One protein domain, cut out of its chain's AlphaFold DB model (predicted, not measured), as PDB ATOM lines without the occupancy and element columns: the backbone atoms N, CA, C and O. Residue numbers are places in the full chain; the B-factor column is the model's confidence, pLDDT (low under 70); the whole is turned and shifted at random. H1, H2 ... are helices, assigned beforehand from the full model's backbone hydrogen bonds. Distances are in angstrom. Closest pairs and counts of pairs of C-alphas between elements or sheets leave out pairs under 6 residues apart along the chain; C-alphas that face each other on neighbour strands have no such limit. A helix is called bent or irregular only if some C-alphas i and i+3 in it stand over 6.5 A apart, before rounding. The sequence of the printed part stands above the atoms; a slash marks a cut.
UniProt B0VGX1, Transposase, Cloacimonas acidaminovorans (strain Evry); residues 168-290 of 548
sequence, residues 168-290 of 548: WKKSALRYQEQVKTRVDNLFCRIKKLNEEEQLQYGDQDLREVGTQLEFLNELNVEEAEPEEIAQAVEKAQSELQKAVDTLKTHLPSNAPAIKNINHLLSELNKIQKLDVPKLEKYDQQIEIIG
ATOM      1  N   TRP A 168     160.311 176.019 130.033       91.25
ATOM      2  CA  TRP A 168     159.806 176.156 131.405       91.25
ATOM      3  C   TRP A 168     160.946 176.067 132.412       91.25
ATOM      4  O   TRP A 168     161.534 174.997 132.572       91.25
ATOM      5  N   LYS A 169     161.187 177.149 133.163       90.19
ATOM      6  CA  LYS A 169     162.268 177.217 134.161       90.19
ATOM      7  C   LYS A 169     162.152 176.110 135.209       90.19
ATOM      8  O   LYS A 169     163.102 175.382 135.458       90.19
ATOM      9  N   LYS A 170     160.945 175.905 135.748       89.88
ATOM     10  CA  LYS A 170     160.677 174.866 136.757       89.88
ATOM     11  C   LYS A 170     160.952 173.446 136.247       89.88
ATOM     12  O   LYS A 170     161.380 172.598 137.018       89.88
ATOM     13  N   SER A 171     160.694 173.179 134.964       88.00
ATOM     14  CA  SER A 171     160.958 171.859 134.377       88.00
ATOM     15  C   SER A 171     162.452 171.609 134.194       88.00
ATOM     16  O   SER A 171     162.885 170.481 134.391       88.00
ATOM     17  N   ALA A 172     163.208 172.643 133.813       87.94
ATOM     18  CA  ALA A 172     164.660 172.583 133.683       87.94
ATOM     19  C   ALA A 172     165.322 172.341 135.051       87.94
ATOM     20  O   ALA A 172     166.035 171.356 135.208       87.94
ATOM     21  N   LEU A 173     164.965 173.141 136.064       88.62
ATOM     22  CA  LEU A 173     165.474 172.995 137.437       88.62
ATOM     23  C   LEU A 173     165.176 171.611 138.028       88.62
ATOM     24  O   LEU A 173     166.062 170.955 138.561       88.62
ATOM     25  N   ARG A 174     163.940 171.116 137.862       89.94
ATOM     26  CA  ARG A 174     163.564 169.770 138.322       89.94
ATOM     27  C   ARG A 174     164.403 168.678 137.656       89.94
ATOM     28  O   ARG A 174     164.687 167.665 138.282       89.94
ATOM     29  N   TYR A 175     164.755 168.846 136.381       87.88
ATOM     30  CA  TYR A 175     165.599 167.878 135.686       87.88
ATOM     31  C   TYR A 175     167.034 167.900 136.214       87.88
ATOM     32  O   TYR A 175     167.611 166.836 136.414       87.88
ATOM     33  N   GLN A 176     167.589 169.089 136.467       86.06
ATOM     34  CA  GLN A 176     168.922 169.244 137.054       86.06
ATOM     35  C   GLN A 176     169.009 168.550 138.412       86.06
ATOM     36  O   GLN A 176     169.884 167.713 138.609       86.06
ATOM     37  N   GLU A 177     168.039 168.801 139.292       87.88
ATOM     38  CA  GLU A 177     167.930 168.146 140.599       87.88
ATOM     39  C   GLU A 177     167.862 166.614 140.460       87.88
ATOM     40  O   GLU A 177     168.628 165.892 141.087       87.88
ATOM     41  N   GLN A 178     167.030 166.097 139.546       88.31
ATOM     42  CA  GLN A 178     166.926 164.654 139.288       88.31
ATOM     43  C   GLN A 178     168.217 164.017 138.761       88.31
ATOM     44  O   GLN A 178     168.467 162.840 139.028       88.31
ATOM     45  N   VAL A 179     169.004 164.729 137.950       85.69
ATOM     46  CA  VAL A 179     170.302 164.223 137.479       85.69
ATOM     47  C   VAL A 179     171.310 164.244 138.622       85.69
ATOM     48  O   VAL A 179     171.947 163.218 138.837       85.69
ATOM     49  N   LYS A 180     171.392 165.341 139.387       84.25
ATOM     50  CA  LYS A 180     172.274 165.467 140.558       84.25
ATOM     51  C   LYS A 180     172.025 164.344 141.564       84.25
ATOM     52  O   LYS A 180     172.918 163.540 141.798       84.25
ATOM     53  N   THR A 181     170.770 164.129 141.967       86.12
ATOM     54  CA  THR A 181     170.403 163.008 142.850       86.12
ATOM     55  C   THR A 181     170.761 161.634 142.264       86.12
ATOM     56  O   THR A 181     171.107 160.712 143.001       86.12
ATOM     57  N   ARG A 182     170.670 161.434 140.940       84.88
ATOM     58  CA  ARG A 182     171.094 160.166 140.312       84.88
ATOM     59  C   ARG A 182     172.611 159.988 140.350       84.88
ATOM     60  O   ARG A 182     173.061 158.880 140.627       84.88
ATOM     61  N   VAL A 183     173.369 161.048 140.073       83.00
ATOM     62  CA  VAL A 183     174.837 161.060 140.155       83.00
ATOM     63  C   VAL A 183     175.281 160.775 141.591       83.00
ATOM     64  O   VAL A 183     176.089 159.874 141.791       83.00
ATOM     65  N   ASP A 184     174.662 161.421 142.582       82.62
ATOM     66  CA  ASP A 184     174.910 161.175 144.008       82.62
ATOM     67  C   ASP A 184     174.692 159.721 144.400       82.62
ATOM     68  O   ASP A 184     175.568 159.080 144.978       82.62
ATOM     69  N   ASN A 185     173.540 159.155 144.034       84.12
ATOM     70  CA  ASN A 185     173.240 157.758 144.339       84.12
ATOM     71  C   ASN A 185     174.244 156.792 143.693       84.12
ATOM     72  O   ASN A 185     174.610 155.786 144.306       84.12
ATOM     73  N   LEU A 186     174.705 157.083 142.470       81.31
ATOM     74  CA  LEU A 186     175.725 156.280 141.795       81.31
ATOM     75  C   LEU A 186     177.084 156.403 142.479       81.31
ATOM     76  O   LEU A 186     177.722 155.382 142.724       81.31
ATOM     77  N   PHE A 187     177.505 157.615 142.836       77.44
ATOM     78  CA  PHE A 187     178.754 157.835 143.559       77.44
ATOM     79  C   PHE A 187     178.719 157.202 144.950       77.44
ATOM     80  O   PHE A 187     179.671 156.520 145.311       77.44
ATOM     81  N   CYS A 188     177.614 157.288 145.695       77.88
ATOM     82  CA  CYS A 188     177.439 156.555 146.951       77.88
ATOM     83  C   CYS A 188     177.521 155.036 146.762       77.88
ATOM     84  O   CYS A 188     178.094 154.341 147.598       77.88
ATOM     85  N   ARG A 189     176.962 154.496 145.673       77.94
ATOM     86  CA  ARG A 189     177.050 153.061 145.374       77.94
ATOM     87  C   ARG A 189     178.476 152.635 145.032       77.94
ATOM     88  O   ARG A 189     178.895 151.575 145.480       77.94
ATOM     89  N   ILE A 190     179.212 153.457 144.282       70.12
ATOM     90  CA  ILE A 190     180.638 153.244 144.001       70.12
ATOM     91  C   ILE A 190     181.448 153.294 145.306       70.12
ATOM     92  O   ILE A 190     182.244 152.396 145.550       70.12
ATOM     93  N   LYS A 191     181.182 154.269 146.188       68.00
ATOM     94  CA  LYS A 191     181.830 154.373 147.508       68.00
ATOM     95  C   LYS A 191     181.594 153.134 148.370       68.00
ATOM     96  O   LYS A 191     182.557 152.574 148.872       68.00
ATOM     97  N   LYS A 192     180.348 152.664 148.484       72.31
ATOM     98  CA  LYS A 192     180.032 151.440 149.242       72.31
ATOM     99  C   LYS A 192     180.778 150.217 148.719       72.31
ATOM    100  O   LYS A 192     181.274 149.439 149.519       72.31
ATOM    101  N   LEU A 193     180.879 150.064 147.397       66.44
ATOM    102  CA  LEU A 193     181.646 148.966 146.805       66.44
ATOM    103  C   LEU A 193     183.134 149.056 147.168       66.44
ATOM    104  O   LEU A 193     183.720 148.039 147.521       66.44
ATOM    105  N   ASN A 194     183.717 150.257 147.150       62.44
ATOM    106  CA  ASN A 194     185.104 150.458 147.575       62.44
ATOM    107  C   ASN A 194     185.301 150.201 149.080       62.44
ATOM    108  O   ASN A 194     186.306 149.625 149.476       62.44
ATOM    109  N   GLU A 195     184.367 150.630 149.934       62.06
ATOM    110  CA  GLU A 195     184.425 150.389 151.384       62.06
ATOM    111  C   GLU A 195     184.300 148.896 151.718       62.06
ATOM    112  O   GLU A 195     185.029 148.395 152.574       62.06
ATOM    113  N   GLU A 196     183.403 148.175 151.036       62.16
ATOM    114  CA  GLU A 196     183.259 146.718 151.147       62.16
ATOM    115  C   GLU A 196     184.551 145.998 150.731       62.16
ATOM    116  O   GLU A 196     184.987 145.078 151.423       62.16
ATOM    117  N   GLU A 197     185.197 146.452 149.654       57.94
ATOM    118  CA  GLU A 197     186.505 145.956 149.216       57.94
ATOM    119  C   GLU A 197     187.589 146.238 150.275       57.94
ATOM    120  O   GLU A 197     188.297 145.323 150.701       57.94
ATOM    121  N   GLN A 198     187.657 147.461 150.810       55.12
ATOM    122  CA  GLN A 198     188.629 147.841 151.842       55.12
ATOM    123  C   GLN A 198     188.450 147.050 153.150       55.12
ATOM    124  O   GLN A 198     189.431 146.640 153.768       55.12
ATOM    125  N   LEU A 199     187.209 146.795 153.578       58.69
ATOM    126  CA  LEU A 199     186.898 145.964 154.750       58.69
ATOM    127  C   LEU A 199     187.290 144.495 154.546       58.69
ATOM    128  O   LEU A 199     187.643 143.814 155.510       58.69
ATOM    129  N   GLN A 200     187.204 144.004 153.310       54.88
ATOM    130  CA  GLN A 200     187.508 142.620 152.971       54.88
ATOM    131  C   GLN A 200     189.018 142.353 152.866       54.88
ATOM    132  O   GLN A 200     189.453 141.255 153.218       54.88
ATOM    133  N   TYR A 201     189.807 143.332 152.410       52.34
ATOM    134  CA  TYR A 201     191.238 143.155 152.112       52.34
ATOM    135  C   TYR A 201     192.201 143.943 153.034       52.34
ATOM    136  O   TYR A 201     193.367 143.566 153.149       52.34
ATOM    137  N   GLY A 202     191.730 144.950 153.784       54.12
ATOM    138  CA  GLY A 202     192.512 145.687 154.793       54.12
ATOM    139  C   GLY A 202     193.729 146.452 154.237       54.12
ATOM    140  O   GLY A 202     193.716 146.892 153.095       54.12
ATOM    141  N   ASP A 203     194.794 146.593 155.044       46.81
ATOM    142  CA  ASP A 203     196.096 147.198 154.659       46.81
ATOM    143  C   ASP A 203     197.065 146.187 153.998       46.81
ATOM    144  O   ASP A 203     198.272 146.427 153.899       46.81
ATOM    145  N   GLN A 204     196.584 145.004 153.599       43.94
ATOM    146  CA  GLN A 204     197.428 144.043 152.892       43.94
ATOM    147  C   GLN A 204     197.647 144.534 151.461       43.94
ATOM    148  O   GLN A 204     196.733 144.506 150.643       43.94
ATOM    149  N   ASP A 205     198.877 144.959 151.165       42.56
ATOM    150  CA  ASP A 205     199.312 145.444 149.854       42.56
ATOM    151  C   ASP A 205     199.358 144.280 148.837       42.56
ATOM    152  O   ASP A 205     200.408 143.728 148.492       42.56
ATOM    153  N   LEU A 206     198.180 143.825 148.401       43.50
ATOM    154  CA  LEU A 206     198.024 142.959 147.241       43.50
ATOM    155  C   LEU A 206     198.279 143.823 146.006       43.50
ATOM    156  O   LEU A 206     197.482 144.692 145.666       43.50
ATOM    157  N   ARG A 207     199.398 143.568 145.326       42.03
ATOM    158  CA  ARG A 207     199.945 144.374 144.220       42.03
ATOM    159  C   ARG A 207     199.061 144.592 142.980       42.03
ATOM    160  O   ARG A 207     199.589 145.082 141.987       42.03
ATOM    161  N   GLU A 208     197.774 144.256 142.965       46.25
ATOM    162  CA  GLU A 208     197.002 144.266 141.712       46.25
ATOM    163  C   GLU A 208     195.590 144.871 141.762       46.25
ATOM    164  O   GLU A 208     194.983 144.989 140.699       46.25
ATOM    165  N   VAL A 209     195.035 145.311 142.898       48.22
ATOM    166  CA  VAL A 209     193.648 145.824 142.886       48.22
ATOM    167  C   VAL A 209     193.388 146.822 144.013       48.22
ATOM    168  O   VAL A 209     193.224 146.451 145.166       48.22
ATOM    169  N   GLY A 210     193.354 148.107 143.673       40.72
ATOM    170  CA  GLY A 210     192.892 149.162 144.565       40.72
ATOM    171  C   GLY A 210     192.605 150.407 143.743       40.72
ATOM    172  O   GLY A 210     193.522 151.105 143.314       40.72
ATOM    173  N   THR A 211     191.330 150.670 143.465       48.06
ATOM    174  CA  THR A 211     190.912 151.892 142.770       48.06
ATOM    175  C   THR A 211     190.801 153.004 143.811       48.06
ATOM    176  O   THR A 211     189.754 153.173 144.433       48.06
ATOM    177  N   GLN A 212     191.885 153.751 144.050       48.56
ATOM    178  CA  GLN A 212     191.868 154.923 144.935       48.56
ATOM    179  C   GLN A 212     191.002 156.033 144.310       48.56
ATOM    180  O   GLN A 212     191.475 156.915 143.599       48.56
ATOM    181  N   LEU A 213     189.695 155.980 144.566       51.69
ATOM    182  CA  LEU A 213     188.706 156.981 144.151       51.69
ATOM    183  C   LEU A 213     188.546 158.087 145.217       51.69
ATOM    184  O   LEU A 213     187.435 158.553 145.473       51.69
ATOM    185  N   GLU A 214     189.646 158.509 145.851       49.38
ATOM    186  CA  GLU A 214     189.660 159.516 146.933       49.38
ATOM    187  C   GLU A 214     189.040 160.859 146.496       49.38
ATOM    188  O   GLU A 214     188.395 161.543 147.292       49.38
ATOM    189  N   PHE A 215     189.106 161.180 145.200       53.34
ATOM    190  CA  PHE A 215     188.533 162.396 144.611       53.34
ATOM    191  C   PHE A 215     186.992 162.450 144.618       53.34
ATOM    192  O   PHE A 215     186.417 163.528 144.474       53.34
ATOM    193  N   LEU A 216     186.280 161.326 144.801       52.12
ATOM    194  CA  LEU A 216     184.809 161.331 144.918       52.12
ATOM    195  C   LEU A 216     184.319 162.000 146.217       52.12
ATOM    196  O   LEU A 216     183.114 162.203 146.388       52.12
ATOM    197  N   ASN A 217     185.217 162.305 147.158       50.25
ATOM    198  CA  ASN A 217     184.906 163.065 148.370       50.25
ATOM    199  C   ASN A 217     185.006 164.586 148.183       50.25
ATOM    200  O   ASN A 217     184.521 165.317 149.040       50.25
ATOM    201  N   GLU A 218     185.586 165.060 147.079       52.44
ATOM    202  CA  GLU A 218     185.814 166.492 146.840       52.44
ATOM    203  C   GLU A 218     184.674 167.165 146.062       52.44
ATOM    204  O   GLU A 218     184.536 168.385 146.107       52.44
ATOM    205  N   LEU A 219     183.832 166.392 145.362       57.69
ATOM    206  CA  LEU A 219     182.762 166.944 144.530       57.69
ATOM    207  C   LEU A 219     181.471 167.143 145.334       57.69
ATOM    208  O   LEU A 219     180.784 166.178 145.675       57.69
ATOM    209  N   ASN A 220     181.108 168.403 145.586       65.19
ATOM    210  CA  ASN A 220     179.782 168.758 146.084       65.19
ATOM    211  C   ASN A 220     178.769 168.725 144.927       65.19
ATOM    212  O   ASN A 220     178.547 169.723 144.244       65.19
ATOM    213  N   VAL A 221     178.157 167.565 144.686       64.12
ATOM    214  CA  VAL A 221     177.229 167.345 143.559       64.12
ATOM    215  C   VAL A 221     176.003 168.267 143.619       64.12
ATOM    216  O   VAL A 221     175.447 168.611 142.571       64.12
ATOM    217  N   GLU A 222     175.606 168.731 144.812       61.34
ATOM    218  CA  GLU A 222     174.507 169.689 144.970       61.34
ATOM    219  C   GLU A 222     174.816 171.025 144.277       61.34
ATOM    220  O   GLU A 222     173.952 171.585 143.595       61.34
ATOM    221  N   GLU A 223     176.063 171.489 144.352       66.44
ATOM    222  CA  GLU A 223     176.515 172.769 143.791       66.44
ATOM    223  C   GLU A 223     177.238 172.625 142.447       66.44
ATOM    224  O   GLU A 223     177.437 173.626 141.769       66.44
ATOM    225  N   ALA A 224     177.543 171.398 142.018       71.19
ATOM    226  CA  ALA A 224     178.356 171.158 140.832       71.19
ATOM    227  C   ALA A 224     177.728 171.680 139.527       71.19
ATOM    228  O   ALA A 224     176.524 171.497 139.275       71.19
ATOM    229  N   GLU A 225     178.574 172.275 138.686       76.19
ATOM    230  CA  GLU A 225     178.247 172.703 137.321       76.19
ATOM    231  C   GLU A 225     178.231 171.501 136.347       76.19
ATOM    232  O   GLU A 225     178.860 170.469 136.614       76.19
ATOM    233  N   PRO A 226     177.543 171.579 135.188       77.94
ATOM    234  CA  PRO A 226     177.482 170.472 134.226       77.94
ATOM    235  C   PRO A 226     178.854 169.971 133.767       77.94
ATOM    236  O   PRO A 226     179.029 168.767 133.578       77.94
ATOM    237  N   GLU A 227     179.825 170.876 133.611       79.06
ATOM    238  CA  GLU A 227     181.202 170.540 133.230       79.06
ATOM    239  C   GLU A 227     181.911 169.727 134.321       79.06
ATOM    240  O   GLU A 227     182.601 168.753 134.017       79.06
ATOM    241  N   GLU A 228     181.698 170.063 135.593       79.81
ATOM    242  CA  GLU A 228     182.265 169.336 136.731       79.81
ATOM    243  C   GLU A 228     181.650 167.939 136.848       79.81
ATOM    244  O   GLU A 228     182.367 166.958 137.047       79.81
ATOM    245  N   ILE A 229     180.333 167.827 136.635       77.56
ATOM    246  CA  ILE A 229     179.633 166.537 136.567       77.56
ATOM    247  C   ILE A 229     180.194 165.693 135.416       77.56
ATOM    248  O   ILE A 229     180.460 164.506 135.605       77.56
ATOM    249  N   ALA A 230     180.407 166.284 134.238       81.56
ATOM    250  CA  ALA A 230     180.967 165.586 133.085       81.56
ATOM    251  C   ALA A 230     182.388 165.069 133.364       81.56
ATOM    252  O   ALA A 230     182.676 163.901 133.106       81.56
ATOM    253  N   GLN A 231     183.255 165.902 133.949       82.88
ATOM    254  CA  GLN A 231     184.619 165.517 134.317       82.88
ATOM    255  C   GLN A 231     184.637 164.424 135.393       82.88
ATOM    256  O   GLN A 231     185.418 163.476 135.302       82.88
ATOM    257  N   ALA A 232     183.774 164.528 136.405       80.81
ATOM    258  CA  ALA A 232     183.655 163.531 137.466       80.81
ATOM    259  C   ALA A 232     183.193 162.174 136.920       80.81
ATOM    260  O   ALA A 232     183.757 161.134 137.261       80.81
ATOM    261  N   VAL A 233     182.187 162.187 136.040       81.31
ATOM    262  CA  VAL A 233     181.653 160.987 135.389       81.31
ATOM    263  C   VAL A 233     182.691 160.357 134.459       81.31
ATOM    264  O   VAL A 233     182.843 159.138 134.484       81.31
ATOM    265  N   GLU A 234     183.436 161.145 133.683       83.56
ATOM    266  CA  GLU A 234     184.494 160.641 132.797       83.56
ATOM    267  C   GLU A 234     185.654 160.011 133.581       83.56
ATOM    268  O   GLU A 234     186.086 158.898 133.268       83.56
ATOM    269  N   LYS A 235     186.108 160.664 134.659       81.06
ATOM    270  CA  LYS A 235     187.122 160.101 135.565       81.06
ATOM    271  C   LYS A 235     186.638 158.792 136.195       81.06
ATOM    272  O   LYS A 235     187.353 157.795 136.139       81.06
ATOM    273  N   ALA A 236     185.409 158.759 136.716       78.38
ATOM    274  CA  ALA A 236     184.820 157.546 137.285       78.38
ATOM    275  C   ALA A 236     184.693 156.415 136.248       78.38
ATOM    276  O   ALA A 236     184.950 155.256 136.566       78.38
ATOM    277  N   GLN A 237     184.341 156.731 134.996       82.62
ATOM    278  CA  GLN A 237     184.315 155.749 133.908       82.62
ATOM    279  C   GLN A 237     185.706 155.194 133.601       82.62
ATOM    280  O   GLN A 237     185.838 153.983 133.441       82.62
ATOM    281  N   SER A 238     186.731 156.050 133.523       82.44
ATOM    282  CA  SER A 238     188.108 155.625 133.247       82.44
ATOM    283  C   SER A 238     188.621 154.659 134.315       82.44
ATOM    284  O   SER A 238     189.127 153.588 133.985       82.44
ATOM    285  N   GLU A 239     188.421 154.993 135.590       78.44
ATOM    286  CA  GLU A 239     188.858 154.164 136.715       78.44
ATOM    287  C   GLU A 239     188.093 152.834 136.796       78.44
ATOM    288  O   GLU A 239     188.704 151.770 136.896       78.44
ATOM    289  N   LEU A 240     186.764 152.850 136.642       78.25
ATOM    290  CA  LEU A 240     185.969 151.616 136.616       78.25
ATOM    291  C   LEU A 240     186.291 150.737 135.396       78.25
ATOM    292  O   LEU A 240     186.236 149.512 135.495       78.25
ATOM    293  N   GLN A 241     186.636 151.329 134.250       82.12
ATOM    294  CA  GLN A 241     187.036 150.580 133.058       82.12
ATOM    295  C   GLN A 241     188.389 149.888 133.265       82.12
ATOM    296  O   GLN A 241     188.503 148.700 132.959       82.12
ATOM    297  N   LYS A 242     189.376 150.584 133.851       80.00
ATOM    298  CA  LYS A 242     190.654 149.976 134.259       80.00
ATOM    299  C   LYS A 242     190.419 148.810 135.219       80.00
ATOM    300  O   LYS A 242     190.939 147.726 134.981       80.00
ATOM    301  N   ALA A 243     189.573 148.998 136.235       72.25
ATOM    302  CA  ALA A 243     189.227 147.943 137.187       72.25
ATOM    303  C   ALA A 243     188.609 146.714 136.494       72.25
ATOM    304  O   ALA A 243     188.981 145.580 136.784       72.25
ATOM    305  N   VAL A 244     187.704 146.909 135.527       77.44
ATOM    306  CA  VAL A 244     187.114 145.803 134.751       77.44
ATOM    307  C   VAL A 244     188.149 145.070 133.904       77.44
ATOM    308  O   VAL A 244     188.103 143.841 133.829       77.44
ATOM    309  N   ASP A 245     189.044 145.792 133.235       77.69
ATOM    310  CA  ASP A 245     190.034 145.179 132.349       77.69
ATOM    311  C   ASP A 245     191.087 144.389 133.136       77.69
ATOM    312  O   ASP A 245     191.446 143.291 132.710       77.69
ATOM    313  N   THR A 246     191.456 144.853 134.334       72.81
ATOM    314  CA  THR A 246     192.250 144.076 135.299       72.81
ATOM    315  C   THR A 246     191.471 142.872 135.839       72.81
ATOM    316  O   THR A 246     191.976 141.759 135.863       72.81
ATOM    317  N   LEU A 247     190.196 143.007 136.218       69.44
ATOM    318  CA  LEU A 247     189.430 141.863 136.739       69.44
ATOM    319  C   LEU A 247     189.248 140.742 135.700       69.44
ATOM    320  O   LEU A 247     189.205 139.567 136.064       69.44
ATOM    321  N   LYS A 248     189.179 141.071 134.404       75.00
ATOM    322  CA  LYS A 248     189.084 140.079 133.318       75.00
ATOM    323  C   LYS A 248     190.342 139.220 133.149       75.00
ATOM    324  O   LYS A 248     190.227 138.147 132.557       75.00
ATOM    325  N   THR A 249     191.517 139.647 133.619       72.94
ATOM    326  CA  THR A 249     192.739 138.823 133.532       72.94
ATOM    327  C   THR A 249     192.758 137.707 134.574       72.94
ATOM    328  O   THR A 249     193.392 136.679 134.342       72.94
ATOM    329  N   HIS A 250     192.019 137.862 135.682       68.69
ATOM    330  CA  HIS A 250     192.030 136.922 136.812       68.69
ATOM    331  C   HIS A 250     190.698 136.186 137.036       68.69
ATOM    332  O   HIS A 250     190.684 135.124 137.658       68.69
ATOM    333  N   LEU A 251     189.573 136.709 136.532       67.56
ATOM    334  CA  LEU A 251     188.231 136.154 136.740       67.56
ATOM    335  C   LEU A 251     187.502 135.893 135.410       67.56
ATOM    336  O   LEU A 251     187.646 136.655 134.455       67.56
ATOM    337  N   PRO A 252     186.650 134.849 135.333       68.19
ATOM    338  CA  PRO A 252     185.832 134.600 134.152       68.19
ATOM    339  C   PRO A 252     184.845 135.751 133.917       68.19
ATOM    340  O   PRO A 252     184.214 136.240 134.854       68.19
ATOM    341  N   SER A 253     184.620 136.118 132.651       63.56
ATOM    342  CA  SER A 253     183.815 137.284 132.230       63.56
ATOM    343  C   SER A 253     182.383 137.345 132.788       63.56
ATOM    344  O   SER A 253     181.741 138.389 132.734       63.56
ATOM    345  N   ASN A 254     181.859 136.231 133.309       65.88
ATOM    346  CA  ASN A 254     180.516 136.119 133.882       65.88
ATOM    347  C   ASN A 254     180.451 136.339 135.406       65.88
ATOM    348  O   ASN A 254     179.361 136.208 135.973       65.88
ATOM    349  N   ALA A 255     181.577 136.660 136.054       73.56
ATOM    350  CA  ALA A 255     181.649 136.903 137.489       73.56
ATOM    351  C   ALA A 255     180.699 138.041 137.932       73.56
ATOM    352  O   ALA A 255     180.574 139.054 137.234       73.56
ATOM    353  N   PRO A 256     180.028 137.908 139.094       72.75
ATOM    354  CA  PRO A 256     179.055 138.891 139.573       72.75
ATOM    355  C   PRO A 256     179.665 140.285 139.802       72.75
ATOM    356  O   PRO A 256     179.013 141.279 139.495       72.75
ATOM    357  N   ALA A 257     180.931 140.368 140.226       69.38
ATOM    358  CA  ALA A 257     181.661 141.631 140.372       69.38
ATOM    359  C   ALA A 257     181.810 142.382 139.032       69.38
ATOM    360  O   ALA A 257     181.442 143.551 138.925       69.38
ATOM    361  N   ILE A 258     182.230 141.678 137.970       70.81
ATOM    362  CA  ILE A 258     182.364 142.239 136.615       70.81
ATOM    363  C   ILE A 258     180.996 142.697 136.077       70.81
ATOM    364  O   ILE A 258     180.896 143.739 135.427       70.81
ATOM    365  N   LYS A 259     179.912 141.961 136.360       77.06
ATOM    366  CA  LYS A 259     178.546 142.363 135.970       77.06
ATOM    367  C   LYS A 259     178.079 143.629 136.691       77.06
ATOM    368  O   LYS A 259     177.491 144.496 136.047       77.06
ATOM    369  N   ASN A 260     178.360 143.752 137.988       79.25
ATOM    370  CA  ASN A 260     178.000 144.929 138.781       79.25
ATOM    371  C   ASN A 260     178.735 146.189 138.302       79.25
ATOM    372  O   ASN A 260     178.093 147.222 138.106       79.25
ATOM    373  N   ILE A 261     180.043 146.101 138.034       76.06
ATOM    374  CA  ILE A 261     180.817 147.248 137.534       76.06
ATOM    375  C   ILE A 261     180.386 147.628 136.110       76.06
ATOM    376  O   ILE A 261     180.179 148.805 135.825       76.06
ATOM    377  N   ASN A 262     180.142 146.652 135.227       80.38
ATOM    378  CA  ASN A 262     179.607 146.936 133.889       80.38
ATOM    379  C   ASN A 262     178.219 147.599 133.932       80.38
ATOM    380  O   ASN A 262     177.919 148.452 133.094       80.38
ATOM    381  N   HIS A 263     177.371 147.253 134.910       83.31
ATOM    382  CA  HIS A 263     176.099 147.948 135.123       83.31
ATOM    383  C   HIS A 263     176.327 149.422 135.481       83.31
ATOM    384  O   HIS A 263     175.730 150.291 134.846       83.31
ATOM    385  N   LEU A 264     177.225 149.712 136.428       81.62
ATOM    386  CA  LEU A 264     177.582 151.084 136.816       81.62
ATOM    387  C   LEU A 264     178.174 151.876 135.645       81.62
ATOM    388  O   LEU A 264     177.728 152.988 135.372       81.62
ATOM    389  N   LEU A 265     179.093 151.276 134.881       82.31
ATOM    390  CA  LEU A 265     179.624 151.857 133.645       82.31
ATOM    391  C   LEU A 265     178.507 152.165 132.641       82.31
ATOM    392  O   LEU A 265     178.542 153.204 131.985       82.31
ATOM    393  N   SER A 266     177.492 151.306 132.518       85.62
ATOM    394  CA  SER A 266     176.351 151.555 131.628       85.62
ATOM    395  C   SER A 266     175.489 152.741 132.084       85.62
ATOM    396  O   SER A 266     174.989 153.496 131.247       85.62
ATOM    397  N   GLU A 267     175.327 152.936 133.394       84.88
ATOM    398  CA  GLU A 267     174.575 154.055 133.973       84.88
ATOM    399  C   GLU A 267     175.345 155.372 133.846       84.88
ATOM    400  O   GLU A 267     174.781 156.360 133.372       84.88
ATOM    401  N   LEU A 268     176.647 155.366 134.140       84.50
ATOM    402  CA  LEU A 268     177.530 156.513 133.921       84.50
ATOM    403  C   LEU A 268     177.589 156.899 132.438       84.50
ATOM    404  O   LEU A 268     177.520 158.081 132.106       84.50
ATOM    405  N   ASN A 269     177.638 155.923 131.527       86.94
ATOM    406  CA  ASN A 269     177.597 156.181 130.085       86.94
ATOM    407  C   ASN A 269     176.288 156.849 129.645       86.94
ATOM    408  O   ASN A 269     176.300 157.713 128.764       86.94
ATOM    409  N   LYS A 270     175.147 156.464 130.236       88.25
ATOM    410  CA  LYS A 270     173.860 157.130 129.973       88.25
ATOM    411  C   LYS A 270     173.896 158.582 130.440       88.25
ATOM    412  O   LYS A 270     173.428 159.445 129.700       88.25
ATOM    413  N   ILE A 271     174.478 158.848 131.610       86.00
ATOM    414  CA  ILE A 271     174.615 160.210 132.136       86.00
ATOM    415  C   ILE A 271     175.477 161.055 131.196       86.00
ATOM    416  O   ILE A 271     175.017 162.094 130.728       86.00
ATOM    417  N   GLN A 272     176.657 160.559 130.815       85.88
ATOM    418  CA  GLN A 272     177.571 161.275 129.924       85.88
ATOM    419  C   GLN A 272     176.950 161.569 128.551       85.88
ATOM    420  O   GLN A 272     177.054 162.675 128.035       85.88
ATOM    421  N   LYS A 273     176.280 160.583 127.937       88.31
ATOM    422  CA  LYS A 273     175.762 160.726 126.564       88.31
ATOM    423  C   LYS A 273     174.426 161.456 126.472       88.31
ATOM    424  O   LYS A 273     174.139 162.049 125.434       88.31
ATOM    425  N   LEU A 274     173.569 161.356 127.490       88.75
ATOM    426  CA  LEU A 274     172.196 161.871 127.428       88.75
ATOM    427  C   LEU A 274     171.926 162.992 128.420       88.75
ATOM    428  O   LEU A 274     171.203 163.922 128.065       88.75
ATOM    429  N   ASP A 275     172.421 162.883 129.652       87.81
ATOM    430  CA  ASP A 275     172.091 163.828 130.715       87.81
ATOM    431  C   ASP A 275     172.979 165.074 130.651       87.81
ATOM    432  O   ASP A 275     172.425 166.169 130.649       87.81
ATOM    433  N   VAL A 276     174.300 164.936 130.476       85.25
ATOM    434  CA  VAL A 276     175.237 166.078 130.376       85.25
ATOM    435  C   VAL A 276     174.848 167.061 129.254       85.25
ATOM    436  O   VAL A 276     174.582 168.221 129.569       85.25
ATOM    437  N   PRO A 277     174.623 166.642 127.986       89.25
ATOM    438  CA  PRO A 277     174.216 167.582 126.931       89.25
ATOM    439  C   PRO A 277     172.841 168.223 127.179       89.25
ATOM    440  O   PRO A 277     172.521 169.294 126.656       89.25
ATOM    441  N   LYS A 278     171.965 167.553 127.941       88.69
ATOM    442  CA  LYS A 278     170.667 168.118 128.329       88.69
ATOM    443  C   LYS A 278     170.798 169.124 129.467       88.69
ATOM    444  O   LYS A 278     170.023 170.076 129.458       88.69
ATOM    445  N   LEU A 279     171.720 168.915 130.407       88.12
ATOM    446  CA  LEU A 279     172.022 169.858 131.482       88.12
ATOM    447  C   LEU A 279     172.537 171.173 130.896       88.12
ATOM    448  O   LEU A 279     171.871 172.184 131.079       88.12
ATOM    449  N   GLU A 280     173.573 171.130 130.053       87.88
ATOM    450  CA  GLU A 280     174.116 172.314 129.361       87.88
ATOM    451  C   GLU A 280     173.024 173.102 128.618       87.88
ATOM    452  O   GLU A 280     172.902 174.324 128.711       87.88
ATOM    453  N   LYS A 281     172.156 172.381 127.900       89.50
ATOM    454  CA  LYS A 281     171.013 172.973 127.203       89.50
ATOM    455  C   LYS A 281     170.010 173.623 128.161       89.50
ATOM    456  O   LYS A 281     169.355 174.597 127.776       89.50
ATOM    457  N   TYR A 282     169.794 173.053 129.344       89.94
ATOM    458  CA  TYR A 282     168.895 173.613 130.349       89.94
ATOM    459  C   TYR A 282     169.500 174.825 131.052       89.94
ATOM    460  O   TYR A 282     168.756 175.779 131.266       89.94
ATOM    461  N   ASP A 283     170.808 174.853 131.291       89.12
ATOM    462  CA  ASP A 283     171.499 176.029 131.824       89.12
ATOM    463  C   ASP A 283     171.409 177.214 130.868       89.12
ATOM    464  O   ASP A 283     170.910 178.272 131.252       89.12
ATOM    465  N   GLN A 284     171.690 177.000 129.578       89.19
ATOM    466  CA  GLN A 284     171.472 178.022 128.544       89.19
ATOM    467  C   GLN A 284     170.013 178.511 128.511       89.19
ATOM    468  O   GLN A 284     169.729 179.692 128.316       89.19
ATOM    469  N   GLN A 285     169.041 177.613 128.701       89.94
ATOM    470  CA  GLN A 285     167.623 177.983 128.748       89.94
ATOM    471  C   GLN A 285     167.258 178.780 130.003       89.94
ATOM    472  O   GLN A 285     166.429 179.690 129.917       89.94
ATOM    473  N   ILE A 286     167.830 178.441 131.157       89.75
ATOM    474  CA  ILE A 286     167.630 179.160 132.417       89.75
ATOM    475  C   ILE A 286     168.257 180.552 132.322       89.75
ATOM    476  O   ILE A 286     167.609 181.520 132.724       89.75
ATOM    477  N   GLU A 287     169.442 180.663 131.723       90.38
ATOM    478  CA  GLU A 287     170.114 181.932 131.443       90.38
ATOM    479  C   GLU A 287     169.259 182.817 130.529       90.38
ATOM    480  O   GLU A 287     168.952 183.956 130.882       90.38
ATOM    481  N   ILE A 288     168.758 182.261 129.417       88.44
ATOM    482  CA  ILE A 288     167.833 182.961 128.516       88.44
ATOM    483  C   ILE A 288     166.595 183.456 129.272       88.44
ATOM    484  O   ILE A 288     166.185 184.601 129.091       88.44
ATOM    485  N   ILE A 289     165.960 182.614 130.096       90.25
ATOM    486  CA  ILE A 289     164.769 183.004 130.867       90.25
ATOM    487  C   ILE A 289     165.113 184.120 131.866       90.25
ATOM    488  O   ILE A 289     164.324 185.054 132.036       90.25
ATOM    489  N   GLY A 290     166.283 184.049 132.492       88.25
ATOM    490  CA  GLY A 290     166.740 184.993 133.499       88.25
ATOM    491  C   GLY A 290     166.084 184.781 134.867       88.25
ATOM    492  O   GLY A 290     165.414 183.778 135.145       88.25
TER     493      GLY A 290
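This is residues 168 to 290 of the 548 residues of the protein "Transposase" of Cloacimonas acidaminovorans (strain Evry) (UniProt B0VGX1). This is an elongated bundle of long helices: H1 runs along most of the length, the helical hairpin of H3 and H4a runs beside it, and the bent H4 continues as H4b past the beginning of H3 to pack on the first turns of H1. Beyond H1 the chain folds back through a long link, of which residues 202 to 207 stick out, to the short H2 near H1 and H3. The printed part has 123 residues with four named helices, H1 to H4 in order, and no named strand: all helix. It is only just loose, close to compact, with a radius of gyration of the C-alphas of 16.8 A, and only just a rod, spanning 54 by 27 by 17 A.

H1, residues 169 to 201, begins at C-alpha 169 (162.268, 177.217, 134.161) and is 48.2 A long. H2 is residues 214 to 217. H3, residues 226 to 250, is 36.7 A long. H4, residues 256 to 289, was assigned as one helix by its hydrogen bonds but is bent, with C-alphas 273 and 276 6.6 A apart. Its arms are H4a, residues 256 to 273, 25.6 A, and H4b, residues 276 to 289, 19.9 A, ending at C-alpha 289 (164.769, 183.004, 130.867).

H1, H3, H4a and H4b form a bundle, long helices or arms side by side. H1 touches H4b with residues 169 to 176 alone, closest at the C-alphas of Ala 172 and Tyr 282, 5.5 A. H3 and H4a, a hairpin, touch at Gln 237 and Leu 265, their closest C-alphas, 6.1 A, at a shallow tilt of 26 degrees, opposite ways. Every O i to N i+4 pair is within hydrogen-bond range in H1, H4a and H4b, and 19 of 21 in H3; H2 is too short for such a pair.

The C-alphas of Gln 204 and Ile 289 are farthest apart, 55.4 A. The printed part has no cut. The link from H1 to H2 is long, 12 residues. The mean pLDDT of the printed part is 74.5; 39 residues are under 70, among them 193 to 223.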